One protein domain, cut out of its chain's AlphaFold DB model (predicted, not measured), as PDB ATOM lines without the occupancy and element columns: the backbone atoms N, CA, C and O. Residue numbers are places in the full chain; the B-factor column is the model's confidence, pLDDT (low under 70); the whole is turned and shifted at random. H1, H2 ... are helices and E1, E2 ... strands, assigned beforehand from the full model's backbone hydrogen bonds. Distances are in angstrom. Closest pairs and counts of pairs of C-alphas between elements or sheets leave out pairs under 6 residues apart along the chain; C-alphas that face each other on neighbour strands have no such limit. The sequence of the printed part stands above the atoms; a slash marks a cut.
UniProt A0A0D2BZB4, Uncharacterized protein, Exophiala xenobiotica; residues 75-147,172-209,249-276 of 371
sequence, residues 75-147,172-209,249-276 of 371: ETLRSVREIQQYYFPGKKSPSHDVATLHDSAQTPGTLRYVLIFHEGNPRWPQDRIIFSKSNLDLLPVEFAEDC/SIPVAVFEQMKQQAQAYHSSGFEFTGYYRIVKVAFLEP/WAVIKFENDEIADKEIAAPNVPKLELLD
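Overview. This is residues 75 to 147, 172 to 209 and 249 to 276 of the 371 residues of an uncharacterized protein of Exophiala xenobiotica (UniProt A0A0D2BZB4). With little regular structure, this is a curled, strongly twisted sheet of five strands, its long strand E4 bending 95 degrees at residue 197; H1 lies over E1, H3 stands up from E4, and residues 184 to 189 stick out. The printed part has 139 residues, 55 in named elements, ordered H1 E1 H2 E2 E3 E4 E5 H3. The class is mixed, as is the sheet, E1 E3 E4 E5 E2; the whole is compact, radius of gyration of the C-alphas 15.3 A, spans 54 by 34 by 34 A.

Along the chain. H1, residues 80 to 87, begins at C-alpha 80 (244.918, 266.646, 158.849). E1 is 113 to 116, H2 124 to 127, E2 129 to 132, E3 175 to 180, E4 193 to 207, 28.1 A long, and E5 249 to 256, 22.6 A. H3, 258 to 263, ends at C-alpha 263 (235.968, 250.044, 174.995).

Arrangement. E1 and E3 are parallel; N 114 and O 176 are 2.9 A apart. E3 and E4 form an antiparallel hairpin (N 175, O 199, 2.8 A). E5 is antiparallel to E4 (N 200, O 255, 2.9 A) and E2 (N 130, O 252, 3.0 A). H3's closest C-alpha to E4 is Asp 261, 5.6 A from Tyr 198. H2 only grazes the sheet. Every O i to N i+4 pair is within hydrogen-bond range in H1 and H3; H2 is too short.

Size, cuts and confidence. The farthest C-alphas, Cys 147 and Asp 276, are 54.1 A apart. Cuts omit 148 to 171, gap 21.6 A, and 210 to 248, gap 7.6 A. Links H1 to E1 and E3 to E4 are long. pLDDT is under 70 at 146 to 147, 185 to 190 and 275 to 276.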
ATOM      1  N   GLU A  75     235.067 256.896 152.539       83.94
ATOM      2  CA  GLU A  75     234.400 257.458 153.715       83.94
ATOM      3  C   GLU A  75     235.219 257.371 154.998       83.94
ATOM      4  O   GLU A  75     234.914 258.098 155.938       83.94
ATOM      5  N   THR A  76     236.298 256.590 155.020       87.81
ATOM      6  CA  THR A  76     237.183 256.419 156.179       87.81
ATOM      7  C   THR A  76     238.315 257.444 156.243       87.81
ATOM      8  O   THR A  76     238.798 257.755 157.328       87.81
ATOM      9  N   LEU A  77     238.713 258.032 155.108       87.94
ATOM     10  CA  LEU A  77     239.856 258.943 155.063       87.94
ATOM     11  C   LEU A  77     239.503 260.328 155.598       87.94
ATOM     12  O   LEU A  77     238.447 260.888 155.287       87.94
ATOM     13  N   ARG A  78     240.418 260.890 156.387       92.94
ATOM     14  CA  ARG A  78     240.317 262.222 156.988       92.94
ATOM     15  C   ARG A  78     241.547 263.054 156.664       92.94
ATOM     16  O   ARG A  78     242.670 262.565 156.634       92.94
ATOM     17  N   SER A  79     241.348 264.328 156.395       92.69
ATOM     18  CA  SER A  79     242.422 265.301 156.256       92.69
ATOM     19  C   SER A  79     243.014 265.655 157.624       92.69
ATOM     20  O   SER A  79     242.347 265.568 158.656       92.69
ATOM     21  N   VAL A  80     244.262 266.134 157.629       93.12
ATOM     22  CA  VAL A  80     244.918 266.646 158.849       93.12
ATOM     23  C   VAL A  80     244.067 267.730 159.514       93.12
ATOM     24  O   VAL A  80     243.924 267.739 160.731       93.12
ATOM     25  N   ARG A  81     243.452 268.610 158.712       92.06
ATOM     26  CA  ARG A  81     242.614 269.707 159.206       92.06
ATOM     27  C   ARG A  81     241.376 269.199 159.945       92.06
ATOM     28  O   ARG A  81     241.061 269.730 161.003       92.06
ATOM     29  N   GLU A  82     240.695 268.191 159.405       93.31
ATOM     30  CA  GLU A  82     239.520 267.584 160.044       93.31
ATOM     31  C   GLU A  82     239.896 266.925 161.375       93.31
ATOM     32  O   GLU A  82     239.239 267.168 162.387       93.31
ATOM     33  N   ILE A  83     240.995 266.163 161.400       95.25
ATOM     34  CA  ILE A  83     241.502 265.527 162.626       95.25
ATOM     35  C   ILE A  83     241.859 266.594 163.669       95.25
ATOM     36  O   ILE A  83     241.425 266.517 164.816       95.25
ATOM     37  N   GLN A  84     242.595 267.635 163.279       94.88
ATOM     38  CA  GLN A  84     242.946 268.736 164.177       94.88
ATOM     39  C   GLN A  84     241.706 269.466 164.709       94.88
ATOM     40  O   GLN A  84     241.655 269.781 165.895       94.88
ATOM     41  N   GLN A  85     240.700 269.722 163.868       94.00
ATOM     42  CA  GLN A  85     239.457 270.373 164.285       94.00
ATOM     43  C   GLN A  85     238.664 269.517 165.280       94.00
ATOM     44  O   GLN A  85     238.074 270.069 166.206       94.00
ATOM     45  N   TYR A  86     238.686 268.191 165.122       95.56
ATOM     46  CA  TYR A  86     238.076 267.262 166.071       95.56
ATOM     47  C   TYR A  86     238.734 267.342 167.458       95.56
ATOM     48  O   TYR A  86     238.037 267.468 168.461       95.56
ATOM     49  N   TYR A  87     240.070 267.344 167.526       95.62
ATOM     50  CA  TYR A  87     240.790 267.432 168.806       95.62
ATOM     51  C   TYR A  87     240.875 268.854 169.383       95.62
ATOM     52  O   TYR A  87     241.137 269.008 170.577       95.62
ATOM     53  N   PHE A  88     240.642 269.892 168.574       94.88
ATOM     54  CA  PHE A  88     240.664 271.302 168.981       94.88
ATOM     55  C   PHE A  88     239.434 272.072 168.479       94.88
ATOM     56  O   PHE A  88     239.571 272.991 167.656       94.88
ATOM     57  N   PRO A  89     238.228 271.750 168.981       94.44
ATOM     58  CA  PRO A  89     237.021 272.457 168.581       94.44
ATOM     59  C   PRO A  89     237.130 273.951 168.928       94.44
ATOM     60  O   PRO A  89     237.639 274.333 169.980       94.44
ATOM     61  N   GLY A  90     236.671 274.813 168.019       90.44
ATOM     62  CA  GLY A  90     236.618 276.267 168.227       90.44
ATOM     63  C   GLY A  90     237.897 277.052 167.896       90.44
ATOM     64  O   GLY A  90     237.846 278.283 167.850       90.44
ATOM     65  N   LYS A  91     239.032 276.404 167.588       88.25
ATOM     66  CA  LYS A  91     240.215 277.123 167.077       88.25
ATOM     67  C   LYS A  91     239.985 277.536 165.615       88.25
ATOM     68  O   LYS A  91     239.879 276.689 164.734       88.25
ATOM     69  N   LYS A  92     239.926 278.854 165.357       80.38
ATOM     70  CA  LYS A  92     239.609 279.456 164.037       80.38
ATOM     71  C   LYS A  92     240.576 279.059 162.914       80.38
ATOM     72  O   LYS A  92     240.203 279.084 161.745       80.38
ATOM     73  N   SER A  93     241.789 278.655 163.267       73.62
ATOM     74  CA  SER A  93     242.753 278.043 162.359       73.62
ATOM     75  C   SER A  93     243.631 277.098 163.177       73.62
ATOM     76  O   SER A  93     244.390 277.587 164.022       73.62
ATOM     77  N   PRO A  94     243.537 275.768 163.003       71.88
ATOM     78  CA  PRO A  94     244.545 274.896 163.587       71.88
ATOM     79  C   PRO A  94     245.908 275.310 163.021       71.88
ATOM     80  O   PRO A  94     245.993 275.704 161.854       71.88
ATOM     81  N   SER A  95     246.954 275.296 163.855       75.38
ATOM     82  CA  SER A  95     248.299 275.611 163.368       75.38
ATOM     83  C   SER A  95     248.605 274.711 162.172       75.38
ATOM     84  O   SER A  95     248.333 273.509 162.203       75.38
ATOM     85  N   HIS A  96     249.191 275.291 161.125       72.25
ATOM     86  CA  HIS A  96     249.683 274.543 159.968       72.25
ATOM     87  C   HIS A  96     250.892 273.658 160.310       72.25
ATOM     88  O   HIS A  96     251.481 273.057 159.413       72.25
ATOM     89  N   ASP A  97     251.263 273.558 161.586       83.81
ATOM     90  CA  ASP A  97     252.293 272.650 162.060       83.81
ATOM     91  C   ASP A  97     251.826 271.201 161.928       83.81
ATOM     92  O   ASP A  97     251.136 270.624 162.771       83.81
ATOM     93  N   VAL A  98     252.237 270.608 160.813       88.62
ATOM     94  CA  VAL A  98     252.089 269.190 160.510       88.62
ATOM     95  C   VAL A  98     253.166 268.426 161.290       88.62
ATOM     96  O   VAL A  98     254.230 268.087 160.765       88.62
ATOM     97  N   ALA A  99     252.925 268.241 162.587       94.62
ATOM     98  CA  ALA A  99     253.763 267.441 163.473       94.62
ATOM     99  C   ALA A  99     253.319 265.966 163.479       94.62
ATOM    100  O   ALA A  99     252.290 265.600 162.922       94.62
ATOM    101  N   THR A 100     254.134 265.095 164.076       96.50
ATOM    102  CA  THR A 100     253.781 263.678 164.283       96.50
ATOM    103  C   THR A 100     253.000 263.482 165.581       96.50
ATOM    104  O   THR A 100     252.108 262.645 165.632       96.50
ATOM    105  N   LEU A 101     253.355 264.225 166.632       97.62
ATOM    106  CA  LEU A 101     252.816 264.086 167.986       97.62
ATOM    107  C   LEU A 101     251.899 265.266 168.297       97.62
ATOM    108  O   LEU A 101     252.307 266.412 168.090       97.62
ATOM    109  N   HIS A 102     250.706 264.998 168.816       97.12
ATOM    110  CA  HIS A 102     249.726 266.034 169.117       97.12
ATOM    111  C   HIS A 102     248.988 265.777 170.432       97.12
ATOM    112  O   HIS A 102     248.651 264.640 170.775       97.12
ATOM    113  N   ASP A 103     248.703 266.859 171.149       96.81
ATOM    114  CA  ASP A 103     247.796 266.884 172.290       96.81
ATOM    115  C   ASP A 103     246.350 267.147 171.841       96.81
ATOM    116  O   ASP A 103     246.021 267.081 170.654       96.81
ATOM    117  N   SER A 104     245.452 267.410 172.789       96.38
ATOM    118  CA  SER A 104     244.068 267.794 172.504       96.38
ATOM    119  C   SER A 104     243.644 268.986 173.352       96.38
ATOM    120  O   SER A 104     244.241 269.277 174.386       96.38
ATOM    121  N   ALA A 105     242.564 269.660 172.956       95.56
ATOM    122  CA  ALA A 105     241.967 270.718 173.769       95.56
ATOM    123  C   ALA A 105     241.440 270.205 175.120       95.56
ATOM    124  O   ALA A 105     241.382 270.973 176.074       95.56
ATOM    125  N   GLN A 106     241.052 268.928 175.198       96.19
ATOM    126  CA  GLN A 106     240.524 268.325 176.424       96.19
ATOM    127  C   GLN A 106     241.628 268.020 177.440       96.19
ATOM    128  O   GLN A 106     241.396 268.128 178.638       96.19
ATOM    129  N   THR A 107     242.824 267.658 176.972       95.06
ATOM    130  CA  THR A 107     243.990 267.398 177.829       95.06
ATOM    131  C   THR A 107     245.242 268.027 177.221       95.06
ATOM    132  O   THR A 107     246.026 267.333 176.559       95.06
ATOM    133  N   PRO A 108     245.420 269.344 177.400       95.94
ATOM    134  CA  PRO A 108     246.591 270.040 176.890       95.94
ATOM    135  C   PRO A 108     247.870 269.492 177.533       95.94
ATOM    136  O   PRO A 108     247.876 269.129 178.710       95.94
ATOM    137  N   GLY A 109     248.949 269.414 176.754       94.94
ATOM    138  CA  GLY A 109     250.247 268.916 177.232       94.94
ATOM    139  C   GLY A 109     250.346 267.394 177.394       94.94
ATOM    140  O   GLY A 109     251.385 266.888 177.798       94.94
ATOM    141  N   THR A 110     249.294 266.641 177.065       96.06
ATOM    142  CA  THR A 110     249.304 265.170 177.076       96.06
ATOM    143  C   THR A 110     249.153 264.639 175.658       96.06
ATOM    144  O   THR A 110     248.232 265.056 174.953       96.06
ATOM    145  N   LEU A 111     250.002 263.695 175.236       97.06
ATOM    146  CA  LEU A 111     249.860 263.055 173.926       97.06
ATOM    147  C   LEU A 111     248.487 262.376 173.795       97.06
ATOM    148  O   LEU A 111     248.128 261.519 174.600       97.06
ATOM    149  N   ARG A 112     247.731 262.740 172.754       97.31
ATOM    150  CA  ARG A 112     246.395 262.182 172.490       97.31
ATOM    151  C   ARG A 112     246.253 261.528 171.139       97.31
ATOM    152  O   ARG A 112     245.549 260.525 171.036       97.31
ATOM    153  N   TYR A 113     246.922 262.055 170.122       98.06
ATOM    154  CA  TYR A 113     246.944 261.398 168.827       98.06
ATOM    155  C   TYR A 113     248.280 261.547 168.114       98.06
ATOM    156  O   TYR A 113     249.071 262.457 168.381       98.06
ATOM    157  N   VAL A 114     248.520 260.620 167.193       98.00
ATOM    158  CA  VAL A 114     249.730 260.554 166.380       98.00
ATOM    159  C   VAL A 114     249.355 260.489 164.906       98.00
ATOM    160  O   VAL A 114     248.497 259.702 164.508       98.00
ATOM    161  N   LEU A 115     250.029 261.300 164.092       97.44
ATOM    162  CA  LEU A 115     249.927 261.276 162.634       97.44
ATOM    163  C   LEU A 115     251.149 260.567 162.042       97.44
ATOM    164  O   LEU A 115     252.274 261.068 162.097       97.44
ATOM    165  N   ILE A 116     250.939 259.398 161.444       97.44
ATOM    166  CA  ILE A 116     251.990 258.627 160.780       97.44
ATOM    167  C   ILE A 116     252.015 258.989 159.303       97.44
ATOM    168  O   ILE A 116     251.204 258.520 158.509       97.44
ATOM    169  N   PHE A 117     252.981 259.821 158.925       95.00
ATOM    170  CA  PHE A 117     253.188 260.178 157.527       95.00
ATOM    171  C   PHE A 117     253.754 259.014 156.727       95.00
ATOM    172  O   PHE A 117     254.639 258.281 157.183       95.00
ATOM    173  N   HIS A 118     253.291 258.911 155.489       92.81
ATOM    174  CA  HIS A 118     253.742 257.921 154.544       92.81
ATOM    175  C   HIS A 118     255.254 258.073 154.303       92.81
ATOM    176  O   HIS A 118     255.738 259.172 154.036       92.81
ATOM    177  N   GLU A 119     256.013 256.985 154.467       90.56
ATOM    178  CA  GLU A 119     257.493 256.954 154.458       90.56
ATOM    179  C   GLU A 119     258.193 257.810 155.534       90.56
ATOM    180  O   GLU A 119     259.422 257.864 155.586       90.56
ATOM    181  N   GLY A 120     257.447 258.472 156.424       92.31
ATOM    182  CA  GLY A 120     258.008 259.311 157.484       92.31
ATOM    183  C   GLY A 120     258.607 258.508 158.641       92.31
ATOM    184  O   GLY A 120     259.562 258.964 159.277       92.31
ATOM    185  N   ASN A 121     258.071 257.311 158.896       94.88
ATOM    186  CA  ASN A 121     258.482 256.402 159.969       94.88
ATOM    187  C   ASN A 121     258.613 254.966 159.423       94.88
ATOM    188  O   ASN A 121     257.666 254.187 159.514       94.88
ATOM    189  N   PRO A 122     259.768 254.586 158.844       93.50
ATOM    190  CA  PRO A 122     259.912 253.312 158.129       93.50
ATOM    191  C   PRO A 122     259.785 252.064 159.014       93.50
ATOM    192  O   PRO A 122     259.524 250.993 158.485       93.50
ATOM    193  N   ARG A 123     259.954 252.194 160.338       95.44
ATOM    194  CA  ARG A 123     259.802 251.095 161.311       95.44
ATOM    195  C   ARG A 123     258.385 250.953 161.872       95.44
ATOM    196  O   ARG A 123     258.145 250.058 162.680       95.44
ATOM    197  N   TRP A 124     257.459 251.834 161.488       96.50
ATOM    198  CA  TRP A 124     256.089 251.786 161.990       96.50
ATOM    199  C   TRP A 124     255.379 250.464 161.652       96.50
ATOM    200  O   TRP A 124     254.834 249.860 162.573       96.50
ATOM    201  N   PRO A 125     255.419 249.947 160.407       95.56
ATOM    202  CA  PRO A 125     254.666 248.740 160.063       95.56
ATOM    203  C   PRO A 125     255.136 247.475 160.793       95.56
ATOM    204  O   PRO A 125     254.317 246.610 161.083       95.56
ATOM    205  N   GLN A 126     256.440 247.354 161.070       95.44
ATOM    206  CA  GLN A 126     257.036 246.152 161.664       95.44
ATOM    207  C   GLN A 126     257.078 246.222 163.188       95.44
ATOM    208  O   GLN A 126     256.615 245.308 163.860       95.44
ATOM    209  N   ASP A 127     257.619 247.317 163.727       97.00
ATOM    210  CA  ASP A 127     257.978 247.401 165.145       97.00
ATOM    211  C   ASP A 127     257.094 248.374 165.928       97.00
ATOM    212  O   ASP A 127     257.277 248.522 167.137       97.00
ATOM    213  N   ARG A 128     256.194 249.098 165.244       97.94
ATOM    214  CA  ARG A 128     255.415 250.211 165.817       97.94
ATOM    215  C   ARG A 128     256.311 251.269 166.471       97.94
ATOM    216  O   ARG A 128     255.978 251.858 167.497       97.94
ATOM    217  N   ILE A 129     257.468 251.517 165.851       97.56
ATOM    218  CA  ILE A 129     258.438 252.524 166.293       97.56
ATOM    219  C   ILE A 129     258.347 253.763 165.411       97.56
ATOM    220  O   ILE A 129     258.395 253.675 164.179       97.56
ATOM    221  N   ILE A 130     258.293 254.928 166.053       97.75
ATOM    222  CA  ILE A 130     258.365 256.230 165.385       97.75
ATOM    223  C   ILE A 130     259.557 257.040 165.884       97.75
ATOM    224  O   ILE A 130     260.064 256.841 166.990       97.75
ATOM    225  N   PHE A 131     259.975 257.996 165.056       96.94
ATOM    226  CA  PHE A 131     261.053 258.925 165.375       96.94
ATOM    227  C   PHE A 131     260.525 260.354 165.326       96.94
ATOM    228  O   PHE A 131     260.242 260.861 164.230       96.94
ATOM    229  N   SER A 132     260.440 261.013 166.482       97.19
ATOM    230  CA  SER A 132     259.969 262.397 166.587       97.19
ATOM    231  C   SER A 132     261.090 263.356 166.978       97.19
ATOM    232  O   SER A 132     262.004 263.000 167.716       97.19
ATOM    233  N   LYS A 133     260.995 264.586 166.470       96.31
ATOM    234  CA  LYS A 133     261.902 265.706 166.771       96.31
ATOM    235  C   LYS A 133     261.191 266.913 167.394       96.31
ATOM    236  O   LYS A 133     261.831 267.914 167.684       96.31
ATOM    237  N   SER A 134     259.865 266.870 167.474       95.88
ATOM    238  CA  SER A 134     259.008 267.986 167.878       95.88
ATOM    239  C   SER A 134     257.951 267.485 168.849       95.88
ATOM    240  O   SER A 134     257.592 266.305 168.797       95.88
ATOM    241  N   ASN A 135     257.450 268.393 169.688       96.75
ATOM    242  CA  ASN A 135     256.451 268.119 170.723       96.75
ATOM    243  C   ASN A 135     256.896 266.969 171.649       96.75
ATOM    244  O   ASN A 135     256.147 266.033 171.921       96.75
ATOM    245  N   LEU A 136     258.178 266.994 172.035       97.06
ATOM    246  CA  LEU A 136     258.800 265.974 172.888       97.06
ATOM    247  C   LEU A 136     258.320 266.068 174.342       97.06
ATOM    248  O   LEU A 136     258.388 265.089 175.071       97.06
ATOM    249  N   ASP A 137     257.832 267.241 174.728       96.50
ATOM    250  CA  ASP A 137     257.190 267.576 175.997       96.50
ATOM    251  C   ASP A 137     255.849 266.860 176.207       96.50
ATOM    252  O   ASP A 137     255.438 266.674 177.346       96.50
ATOM    253  N   LEU A 138     255.202 266.395 175.133       96.75
ATOM    254  CA  LEU A 138     253.974 265.597 175.223       96.75
ATOM    255  C   LEU A 138     254.222 264.149 175.664       96.75
ATOM    256  O   LEU A 138     253.265 263.407 175.902       96.75
ATOM    257  N   LEU A 139     255.484 263.711 175.677       96.38
ATOM    258  CA  LEU A 139     255.846 262.340 176.010       96.38
ATOM    259  C   LEU A 139     255.953 262.180 177.530       96.38
ATOM    260  O   LEU A 139     256.570 263.026 178.181       96.38
ATOM    261  N   PRO A 140     255.416 261.092 178.106       92.62
ATOM    262  CA  PRO A 140     255.495 260.887 179.541       92.62
ATOM    263  C   PRO A 140     256.948 260.617 179.931       92.62
ATOM    264  O   PRO A 140     257.591 259.714 179.389       92.62
ATOM    265  N   VAL A 141     257.457 261.413 180.872       88.69
ATOM    266  CA  VAL A 141     258.837 261.308 181.373       88.69
ATOM    267  C   VAL A 141     259.073 259.961 182.058       88.69
ATOM    268  O   VAL A 141     260.171 259.432 181.990       88.69
ATOM    269  N   GLU A 142     258.022 259.358 182.612       88.25
ATOM    270  CA  GLU A 142     258.040 258.054 183.292       88.25
ATOM    271  C   GLU A 142     258.550 256.901 182.409       88.25
ATOM    272  O   GLU A 142     259.074 255.918 182.923       88.25
ATOM    273  N   PHE A 143     258.428 257.012 181.080       83.94
ATOM    274  CA  PHE A 143     258.923 255.994 180.142       83.94
ATOM    275  C   PHE A 143     260.356 256.233 179.672       83.94
ATOM    276  O   PHE A 143     260.884 255.413 178.915       83.94
ATOM    277  N   ALA A 144     260.966 257.357 180.053       82.81
ATOM    278  CA  ALA A 144     262.388 257.553 179.862       82.81
ATOM    279  C   ALA A 144     263.092 256.701 180.912       82.81
ATOM    280  O   ALA A 144     263.229 257.111 182.057       82.81
ATOM    281  N   GLU A 145     263.495 255.487 180.528       74.81
ATOM    282  CA  GLU A 145     264.387 254.689 181.368       74.81
ATOM    283  C   GLU A 145     265.576 255.574 181.754       74.81
ATOM    284  O   GLU A 145     266.272 256.091 180.873       74.81
ATOM    285  N   ASP A 146     265.778 255.774 183.057       62.34
ATOM    286  CA  ASP A 146     266.899 256.528 183.604       62.34
ATOM    287  C   ASP A 146     268.202 255.796 183.254       62.34
ATOM    288  O   ASP A 146     268.791 255.076 184.053       62.34
ATOM    289  N   CYS A 147     268.714 256.000 182.039       55.47
ATOM    290  CA  CYS A 147     270.025 255.508 181.607       55.47
ATOM    291  C   CYS A 147     271.190 256.185 182.362       55.47
ATOM    292  O   CYS A 147     272.340 256.051 181.954       55.47
ATOM    293  N   SER A 172     247.875 253.797 181.186       88.44
ATOM    294  CA  SER A 172     248.480 254.538 180.096       88.44
ATOM    295  C   SER A 172     247.346 255.139 179.293       88.44
ATOM    296  O   SER A 172     246.412 254.437 178.912       88.44
ATOM    297  N   ILE A 173     247.406 256.445 179.074       93.81
ATOM    298  CA  ILE A 173     246.379 257.145 178.318       93.81
ATOM    299  C   ILE A 173     246.410 256.606 176.879       93.81
ATOM    300  O   ILE A 173     247.466 256.686 176.245       93.81
ATOM    301  N   PRO A 174     245.295 256.064 176.353       97.00
ATOM    302  CA  PRO A 174     245.268 255.529 175.002       97.00
ATOM    303  C   PRO A 174     245.468 256.655 173.985       97.00
ATOM    304  O   PRO A 174     244.890 257.742 174.098       97.00
ATOM    305  N   VAL A 175     246.299 256.381 172.982       97.69
ATOM    306  CA  VAL A 175     246.715 257.319 171.940       97.69
ATOM    307  C   VAL A 175     246.112 256.883 170.613       97.69
ATOM    308  O   VAL A 175     246.401 255.793 170.122       97.69
ATOM    309  N   ALA A 176     245.293 257.738 170.007       98.31
ATOM    310  CA  ALA A 176     244.721 257.474 168.692       98.31
ATOM    311  C   ALA A 176     245.797 257.602 167.607       98.31
ATOM    312  O   ALA A 176     246.447 258.645 167.496       98.31
ATOM    313  N   VAL A 177     245.973 256.585 166.768       98.25
ATOM    314  CA  VAL A 177     246.943 256.647 165.669       98.25
ATOM    315  C   VAL A 177     246.227 256.732 164.330       98.25
ATOM    316  O   VAL A 177     245.296 255.978 164.048       98.25
ATOM    317  N   PHE A 178     246.677 257.672 163.503       97.81
ATOM    318  CA  PHE A 178     246.182 257.880 162.153       97.81
ATOM    319  C   PHE A 178     247.319 257.703 161.145       97.81
ATOM    320  O   PHE A 178     248.336 258.393 161.224       97.81
ATOM    321  N   GLU A 179     247.148 256.814 160.170       97.12
ATOM    322  CA  GLU A 179     248.151 256.516 159.148       97.12
ATOM    323  C   GLU A 179     247.797 257.161 157.807       97.12
ATOM    324  O   GLU A 179     246.684 257.031 157.298       97.12
ATOM    325  N   GLN A 180     248.757 257.879 157.225       95.31
ATOM    326  CA  GLN A 180     248.606 258.516 155.923       95.31
ATOM    327  C   GLN A 180     248.596 257.452 154.823       95.31
ATOM    328  O   GLN A 180     249.595 256.763 154.589       95.31
ATOM    329  N   MET A 181     247.493 257.366 154.088       93.44
ATOM    330  CA  MET A 181     247.353 256.401 153.004       93.44
ATOM    331  C   MET A 181     248.153 256.822 151.770       93.44
ATOM    332  O   MET A 181     248.179 257.997 151.386       93.44
ATOM    333  N   LYS A 182     248.795 255.842 151.116       89.38
ATOM    334  CA  LYS A 182     249.446 256.044 149.813       89.38
ATOM    335  C   LYS A 182     248.401 256.549 148.825       89.38
ATOM    336  O   LYS A 182     247.453 255.831 148.506       89.38
ATOM    337  N   GLN A 183     248.592 257.757 148.298       78.00
ATOM    338  CA  GLN A 183     247.778 258.219 147.183       78.00
ATOM    339  C   GLN A 183     248.016 257.285 145.995       78.00
ATOM    340  O   GLN A 183     249.130 257.174 145.482       78.00
ATOM    341  N   GLN A 184     246.961 256.607 145.543       73.38
ATOM    342  CA  GLN A 184     246.983 256.022 144.210       73.38
ATOM    343  C   GLN A 184     247.146 257.176 143.215       73.38
ATOM    344  O   GLN A 184     246.459 258.190 143.334       73.38
ATOM    345  N   ALA A 185     248.055 257.019 142.249       67.25
ATOM    346  CA  ALA A 185     248.585 258.062 141.357       67.25
ATOM    347  C   ALA A 185     247.552 258.886 140.547       67.25
ATOM    348  O   ALA A 185     247.934 259.748 139.763       67.25
ATOM    349  N   GLN A 186     246.254 258.619 140.696       65.56
ATOM    350  CA  GLN A 186     245.164 259.252 139.959       65.56
ATOM    351  C   GLN A 186     244.367 260.285 140.775       65.56
ATOM    352  O   GLN A 186     243.621 261.059 140.179       65.56
ATOM    353  N   ALA A 187     244.501 260.335 142.107       59.66
ATOM    354  CA  ALA A 187     243.754 261.276 142.946       59.66
ATOM    355  C   ALA A 187     244.618 262.496 143.306       59.66
ATOM    356  O   ALA A 187     245.452 262.447 144.206       59.66
ATOM    357  N   TYR A 188     244.403 263.606 142.600       59.00
ATOM    358  CA  TYR A 188     245.158 264.862 142.725       59.00
ATOM    359  C   TYR A 188     244.910 265.657 144.023       59.00
ATOM    360  O   TYR A 188     245.408 266.774 144.165       59.00
ATOM    361  N   HIS A 189     244.150 265.128 144.981       60.25
ATOM    362  CA  HIS A 189     243.692 265.900 146.135       60.25
ATOM    363  C   HIS A 189     244.057 265.184 147.436       60.25
ATOM    364  O   HIS A 189     243.693 264.031 147.634       60.25
ATOM    365  N   SER A 190     244.871 265.873 148.247       68.31
ATOM    366  CA  SER A 190     245.248 265.619 149.650       68.31
ATOM    367  C   SER A 190     245.283 264.162 150.121       68.31
ATOM    368  O   SER A 190     244.257 263.505 150.270       68.31
ATOM    369  N   SER A 191     246.475 263.676 150.460       82.44
ATOM    370  CA  SER A 191     246.658 262.409 151.165       82.44
ATOM    371  C   SER A 191     245.790 262.380 152.424       82.44
ATOM    372  O   SER A 191     245.973 263.215 153.316       82.44
ATOM    373  N   GLY A 192     244.840 261.452 152.466       92.75
ATOM    374  CA  GLY A 192     244.007 261.223 153.635       92.75
ATOM    375  C   GLY A 192     244.717 260.347 154.659       92.75
ATOM    376  O   GLY A 192     245.623 259.583 154.328       92.75
ATOM    377  N   PHE A 193     244.279 260.470 155.898       95.44
ATOM    378  CA  PHE A 193     244.689 259.663 157.027       95.44
ATOM    379  C   PHE A 193     243.549 258.727 157.404       95.44
ATOM    380  O   PHE A 193     242.389 259.141 157.437       95.44
ATOM    381  N   GLU A 194     243.880 257.476 157.678       96.00
ATOM    382  CA  GLU A 194     242.954 256.475 158.192       96.00
ATOM    383  C   GLU A 194     243.258 256.220 159.663       96.00
ATOM    384  O   GLU A 194     244.421 256.157 160.058       96.00
ATOM    385  N   PHE A 195     242.219 256.083 160.480       97.56
ATOM    386  CA  PHE A 195     242.378 255.677 161.870       97.56
ATOM    387  C   PHE A 195     242.774 254.197 161.933       97.56
ATOM    388  O   PHE A 195     242.049 253.348 161.422       97.56
ATOM    389  N   THR A 196     243.916 253.892 162.552       97.62
ATOM    390  CA  THR A 196     244.449 252.520 162.631       97.62
ATOM    391  C   THR A 196     244.151 251.815 163.951       97.62
ATOM    392  O   THR A 196     244.384 250.615 164.046       97.62
ATOM    393  N   GLY A 197     243.687 252.547 164.965       97.81
ATOM    394  CA  GLY A 197     243.435 252.029 166.312       97.81
ATOM    395  C   GLY A 197     244.043 252.900 167.409       97.81
ATOM    396  O   GLY A 197     244.726 253.902 167.144       97.81
ATOM    397  N   TYR A 198     243.792 252.498 168.647       98.31
ATOM    398  CA  TYR A 198     244.381 253.037 169.858       98.31
ATOM    399  C   TYR A 198     245.640 252.255 170.236       98.31
ATOM    400  O   TYR A 198     245.747 251.038 170.092       98.31
ATOM    401  N   TYR A 199     246.637 252.993 170.704       98.00
ATOM    402  CA  TYR A 199     247.931 252.456 171.090       98.00
ATOM    403  C   TYR A 199     248.347 253.030 172.435       98.00
ATOM    404  O   TYR A 199     247.981 254.152 172.787       98.00
ATOM    405  N   ARG A 200     249.189 252.295 173.153       96.75
ATOM    406  CA  ARG A 200     249.876 252.790 174.345       96.75
ATOM    407  C   ARG A 200     251.372 252.900 174.100       96.75
ATOM    408  O   ARG A 200     251.945 252.172 173.285       96.75
ATOM    409  N   ILE A 201     252.007 253.823 174.812       96.44
ATOM    410  CA  ILE A 201     253.460 253.975 174.799       96.44
ATOM    411  C   ILE A 201     254.055 252.907 175.712       96.44
ATOM    412  O   ILE A 201     253.665 252.794 176.868       96.44
ATOM    413  N   VAL A 202     255.002 252.138 175.182       94.88
ATOM    414  CA  VAL A 202     255.706 251.082 175.929       94.88
ATOM    415  C   VAL A 202     257.080 251.558 176.362       94.88
ATOM    416  O   VAL A 202     257.544 251.244 177.450       94.88
ATOM    417  N   LYS A 203     257.760 252.292 175.476       95.00
ATOM    418  CA  LYS A 203     259.129 252.746 175.698       95.00
ATOM    419  C   LYS A 203     259.375 254.074 175.005       95.00
ATOM    420  O   LYS A 203     259.002 254.243 173.839       95.00
ATOM    421  N   VAL A 204     260.070 254.969 175.701       95.81
ATOM    422  CA  VAL A 204     260.575 256.229 175.155       95.81
ATOM    423  C   VAL A 204     262.076 256.292 175.405       95.81
ATOM    424  O   VAL A 204     262.538 256.126 176.523       95.81
ATOM    425  N   ALA A 205     262.852 256.537 174.354       96.00
ATOM    426  CA  ALA A 205     264.278 256.810 174.474       96.00
ATOM    427  C   ALA A 205     264.585 258.171 173.853       96.00
ATOM    428  O   ALA A 205     264.371 258.379 172.655       96.00
ATOM    429  N   PHE A 206     265.086 259.096 174.669       96.38
ATOM    430  CA  PHE A 206     265.552 260.393 174.197       96.38
ATOM    431  C   PHE A 206     266.991 260.280 173.699       96.38
ATOM    432  O   PHE A 206     267.851 259.716 174.367       96.38
ATOM    433  N   LEU A 207     267.242 260.809 172.506       96.69
ATOM    434  CA  LEU A 207     268.557 260.837 171.886       96.69
ATOM    435  C   LEU A 207     269.063 262.274 171.868       96.69
ATOM    436  O   LEU A 207     268.442 263.158 171.264       96.69
ATOM    437  N   GLU A 208     270.202 262.484 172.520       97.19
ATOM    438  CA  GLU A 208     270.824 263.798 172.609       97.19
ATOM    439  C   GLU A 208     271.400 264.249 171.254       97.19
ATOM    440  O   GLU A 208     271.820 263.403 170.443       97.19
ATOM    441  N   PRO A 209     271.424 265.569 170.983       98.25
ATOM    442  CA  PRO A 209     272.023 266.124 169.774       98.25
ATOM    443  C   PRO A 209     273.454 265.619 169.553       98.25
ATOM    444  O   PRO A 209     274.267 265.579 170.472       98.25
ATOM    445  N   TRP A 249     265.996 264.210 169.784       97.75
ATOM    446  CA  TRP A 249     265.021 263.286 169.199       97.75
ATOM    447  C   TRP A 249     264.456 262.345 170.252       97.75
ATOM    448  O   TRP A 249     265.080 262.105 171.278       97.75
ATOM    449  N   ALA A 250     263.292 261.773 169.962       97.44
ATOM    450  CA  ALA A 250     262.732 260.658 170.710       97.44
ATOM    451  C   ALA A 250     262.478 259.466 169.781       97.44
ATOM    452  O   ALA A 250     261.931 259.616 168.679       97.44
ATOM    453  N   VAL A 251     262.866 258.284 170.250       97.31
ATOM    454  CA  VAL A 251     262.464 256.985 169.708       97.31
ATOM    455  C   VAL A 251     261.336 256.472 170.587       97.31
ATOM    456  O   VAL A 251     261.534 256.270 171.783       97.31
ATOM    457  N   ILE A 252     260.158 256.282 170.003       97.56
ATOM    458  CA  ILE A 252     258.959 255.902 170.753       97.56
ATOM    459  C   ILE A 252     258.471 254.568 170.207       97.56
ATOM    460  O   ILE A 252     258.266 254.445 168.995       97.56
ATOM    461  N   LYS A 253     258.303 253.585 171.091       97.31
ATOM    462  CA  LYS A 253     257.720 252.280 170.770       97.31
ATOM    463  C   LYS A 253     256.289 252.221 171.289       97.31
ATOM    464  O   LYS A 253     256.047 252.483 172.469       97.31
ATOM    465  N   PHE A 254     255.379 251.839 170.404       97.88
ATOM    466  CA  PHE A 254     253.970 251.644 170.711       97.88
ATOM    467  C   PHE A 254     253.605 250.160 170.752       97.88
ATOM    468  O   PHE A 254     254.209 249.336 170.065       97.88
ATOM    469  N   GLU A 255     252.564 249.844 171.509       97.31
ATOM    470  CA  GLU A 255     251.814 248.588 171.439       97.31
ATOM    471  C   GLU A 255     250.347 248.908 171.173       97.31
ATOM    472  O   GLU A 255     249.856 249.948 171.615       97.31
ATOM    473  N   ASN A 256     249.663 248.044 170.419       97.81
ATOM    474  CA  ASN A 256     248.223 248.183 170.228       97.81
ATOM    475  C   ASN A 256     247.523 247.975 171.579       97.81
ATOM    476  O   ASN A 256     247.866 247.058 172.329       97.81
ATOM    477  N   ASP A 257     246.590 248.866 171.892       97.19
ATOM    478  CA  ASP A 257     245.803 248.794 173.112       97.19
ATOM    479  C   ASP A 257     244.447 248.156 172.795       97.19
ATOM    480  O   ASP A 257     243.453 248.838 172.551       97.19
ATOM    481  N   GLU A 258     244.422 246.821 172.785       96.88
ATOM    482  CA  GLU A 258     243.223 246.046 172.441       96.88
ATOM    483  C   GLU A 258     242.035 246.321 173.373       96.88
ATOM    484  O   GLU A 258     240.888 246.083 172.992       96.88
ATOM    485  N   ILE A 259     242.299 246.756 174.610       96.50
ATOM    486  CA  ILE A 259     241.254 247.097 175.578       96.50
ATOM    487  C   ILE A 259     240.625 248.420 175.150       96.50
ATOM    488  O   ILE A 259     239.411 248.484 174.960       96.50
ATOM    489  N   ALA A 260     241.450 249.440 174.897       96.50
ATOM    490  CA  ALA A 260     240.974 250.727 174.404       96.50
ATOM    491  C   ALA A 260     240.257 250.611 173.049       96.50
ATOM    492  O   ALA A 260     239.222 251.241 172.872       96.50
ATOM    493  N   ASP A 261     240.737 249.773 172.125       96.06
ATOM    494  CA  ASP A 261     240.077 249.533 170.830       96.06
ATOM    495  C   ASP A 261     238.680 248.894 170.960       96.06
ATOM    496  O   ASP A 261     237.829 249.085 170.089       96.06
ATOM    497  N   LYS A 262     238.422 248.141 172.039       97.31
ATOM    498  CA  LYS A 262     237.108 247.532 172.319       97.31
ATOM    499  C   LYS A 262     236.190 248.461 173.108       97.31
ATOM    500  O   LYS A 262     234.989 248.481 172.856       97.31
ATOM    501  N   GLU A 263     236.736 249.192 174.078       97.12
ATOM    502  CA  GLU A 263     235.968 250.044 174.995       97.12
ATOM    503  C   GLU A 263     235.689 251.440 174.428       97.12
ATOM    504  O   GLU A 263     234.644 252.032 174.705       97.12
ATOM    505  N   ILE A 264     236.613 251.979 173.631       96.88
ATOM    506  CA  ILE A 264     236.541 253.328 173.079       96.88
ATOM    507  C   ILE A 264     236.228 253.221 171.591       96.88
ATOM    508  O   ILE A 264     236.990 252.663 170.806       96.88
ATOM    509  N   ALA A 265     235.107 253.806 171.176       96.88
ATOM    510  CA  ALA A 265     234.770 253.878 169.762       96.88
ATOM    511  C   ALA A 265     235.843 254.652 168.974       96.88
ATOM    512  O   ALA A 265     236.469 255.593 169.481       96.88
ATOM    513  N   ALA A 266     236.028 254.285 167.704       97.12
ATOM    514  CA  ALA A 266     236.872 255.047 166.793       97.12
ATOM    515  C   ALA A 266     236.436 256.528 166.778       97.12
ATOM    516  O   ALA A 266     235.233 256.815 166.790       97.12
ATOM    517  N   PRO A 267     237.384 257.481 166.748       96.31
ATOM    518  CA  PRO A 267     237.056 258.897 166.794       96.31
ATOM    519  C   PRO A 267     236.209 259.270 165.576       96.31
ATOM    520  O   PRO A 267     236.654 259.164 164.430       96.31
ATOM    521  N   ASN A 268     234.978 259.724 165.824       95.88
ATOM    522  CA  ASN A 268     234.068 260.166 164.773       95.88
ATOM    523  C   ASN A 268     234.462 261.571 164.305       95.88
ATOM    524  O   ASN A 268     233.844 262.571 164.670       95.88
ATOM    525  N   VAL A 269     235.546 261.645 163.533       95.44
ATOM    526  CA  VAL A 269     236.019 262.889 162.933       95.44
ATOM    527  C   VAL A 269     235.013 263.285 161.846       95.44
ATOM    528  O   VAL A 269     234.904 262.561 160.850       95.44
ATOM    529  N   PRO A 270     234.267 264.394 161.992       92.75
ATOM    530  CA  PRO A 270     233.340 264.818 160.957       92.75
ATOM    531  C   PRO A 270     234.134 265.186 159.706       92.75
ATOM    532  O   PRO A 270     235.158 265.871 159.791       92.75
ATOM    533  N   LYS A 271     233.663 264.732 158.540       90.44
ATOM    534  CA  LYS A 271     234.162 265.287 157.286       90.44
ATOM    535  C   LYS A 271     233.773 266.755 157.277       90.44
ATOM    536  O   LYS A 271     232.595 267.085 157.405       90.44
ATOM    537  N   LEU A 272     234.765 267.625 157.172       87.69
ATOM    538  CA  LEU A 272     234.497 269.019 156.911       87.69
ATOM    539  C   LEU A 272     234.016 269.011 155.473       87.69
ATOM    540  O   LEU A 272     234.819 268.789 154.567       87.69
ATOM    541  N   GLU A 273     232.703 269.165 155.280       84.19
ATOM    542  CA  GLU A 273     232.164 269.447 153.961       84.19
ATOM    543  C   GLU A 273     233.044 270.558 153.412       84.19
ATOM    544  O   GLU A 273     233.124 271.647 153.993       84.19
ATOM    545  N   LEU A 274     233.837 270.214 152.392       71.06
ATOM    546  CA  LEU A 274     234.599 271.173 151.625       71.06
ATOM    547  C   LEU A 274     233.522 272.106 151.115       71.06
ATOM    548  O   LEU A 274     232.858 271.765 150.142       71.06
ATOM    549  N   LEU A 275     233.285 273.197 151.850       64.31
ATOM    550  CA  LEU A 275     232.436 274.294 151.433       64.31
ATOM    551  C   LEU A 275     232.849 274.517 150.000       64.31
ATOM    552  O   LEU A 275     234.013 274.865 149.768       64.31
ATOM    553  N   ASP A 276     231.949 274.151 149.080       55.47
ATOM    554  CA  ASP A 276     232.254 274.144 147.663       55.47
ATOM    555  C   ASP A 276     232.953 275.471 147.401       55.47
ATOM    556  O   ASP A 276     232.381 276.515 147.738       55.47
TER     557      ASP A 276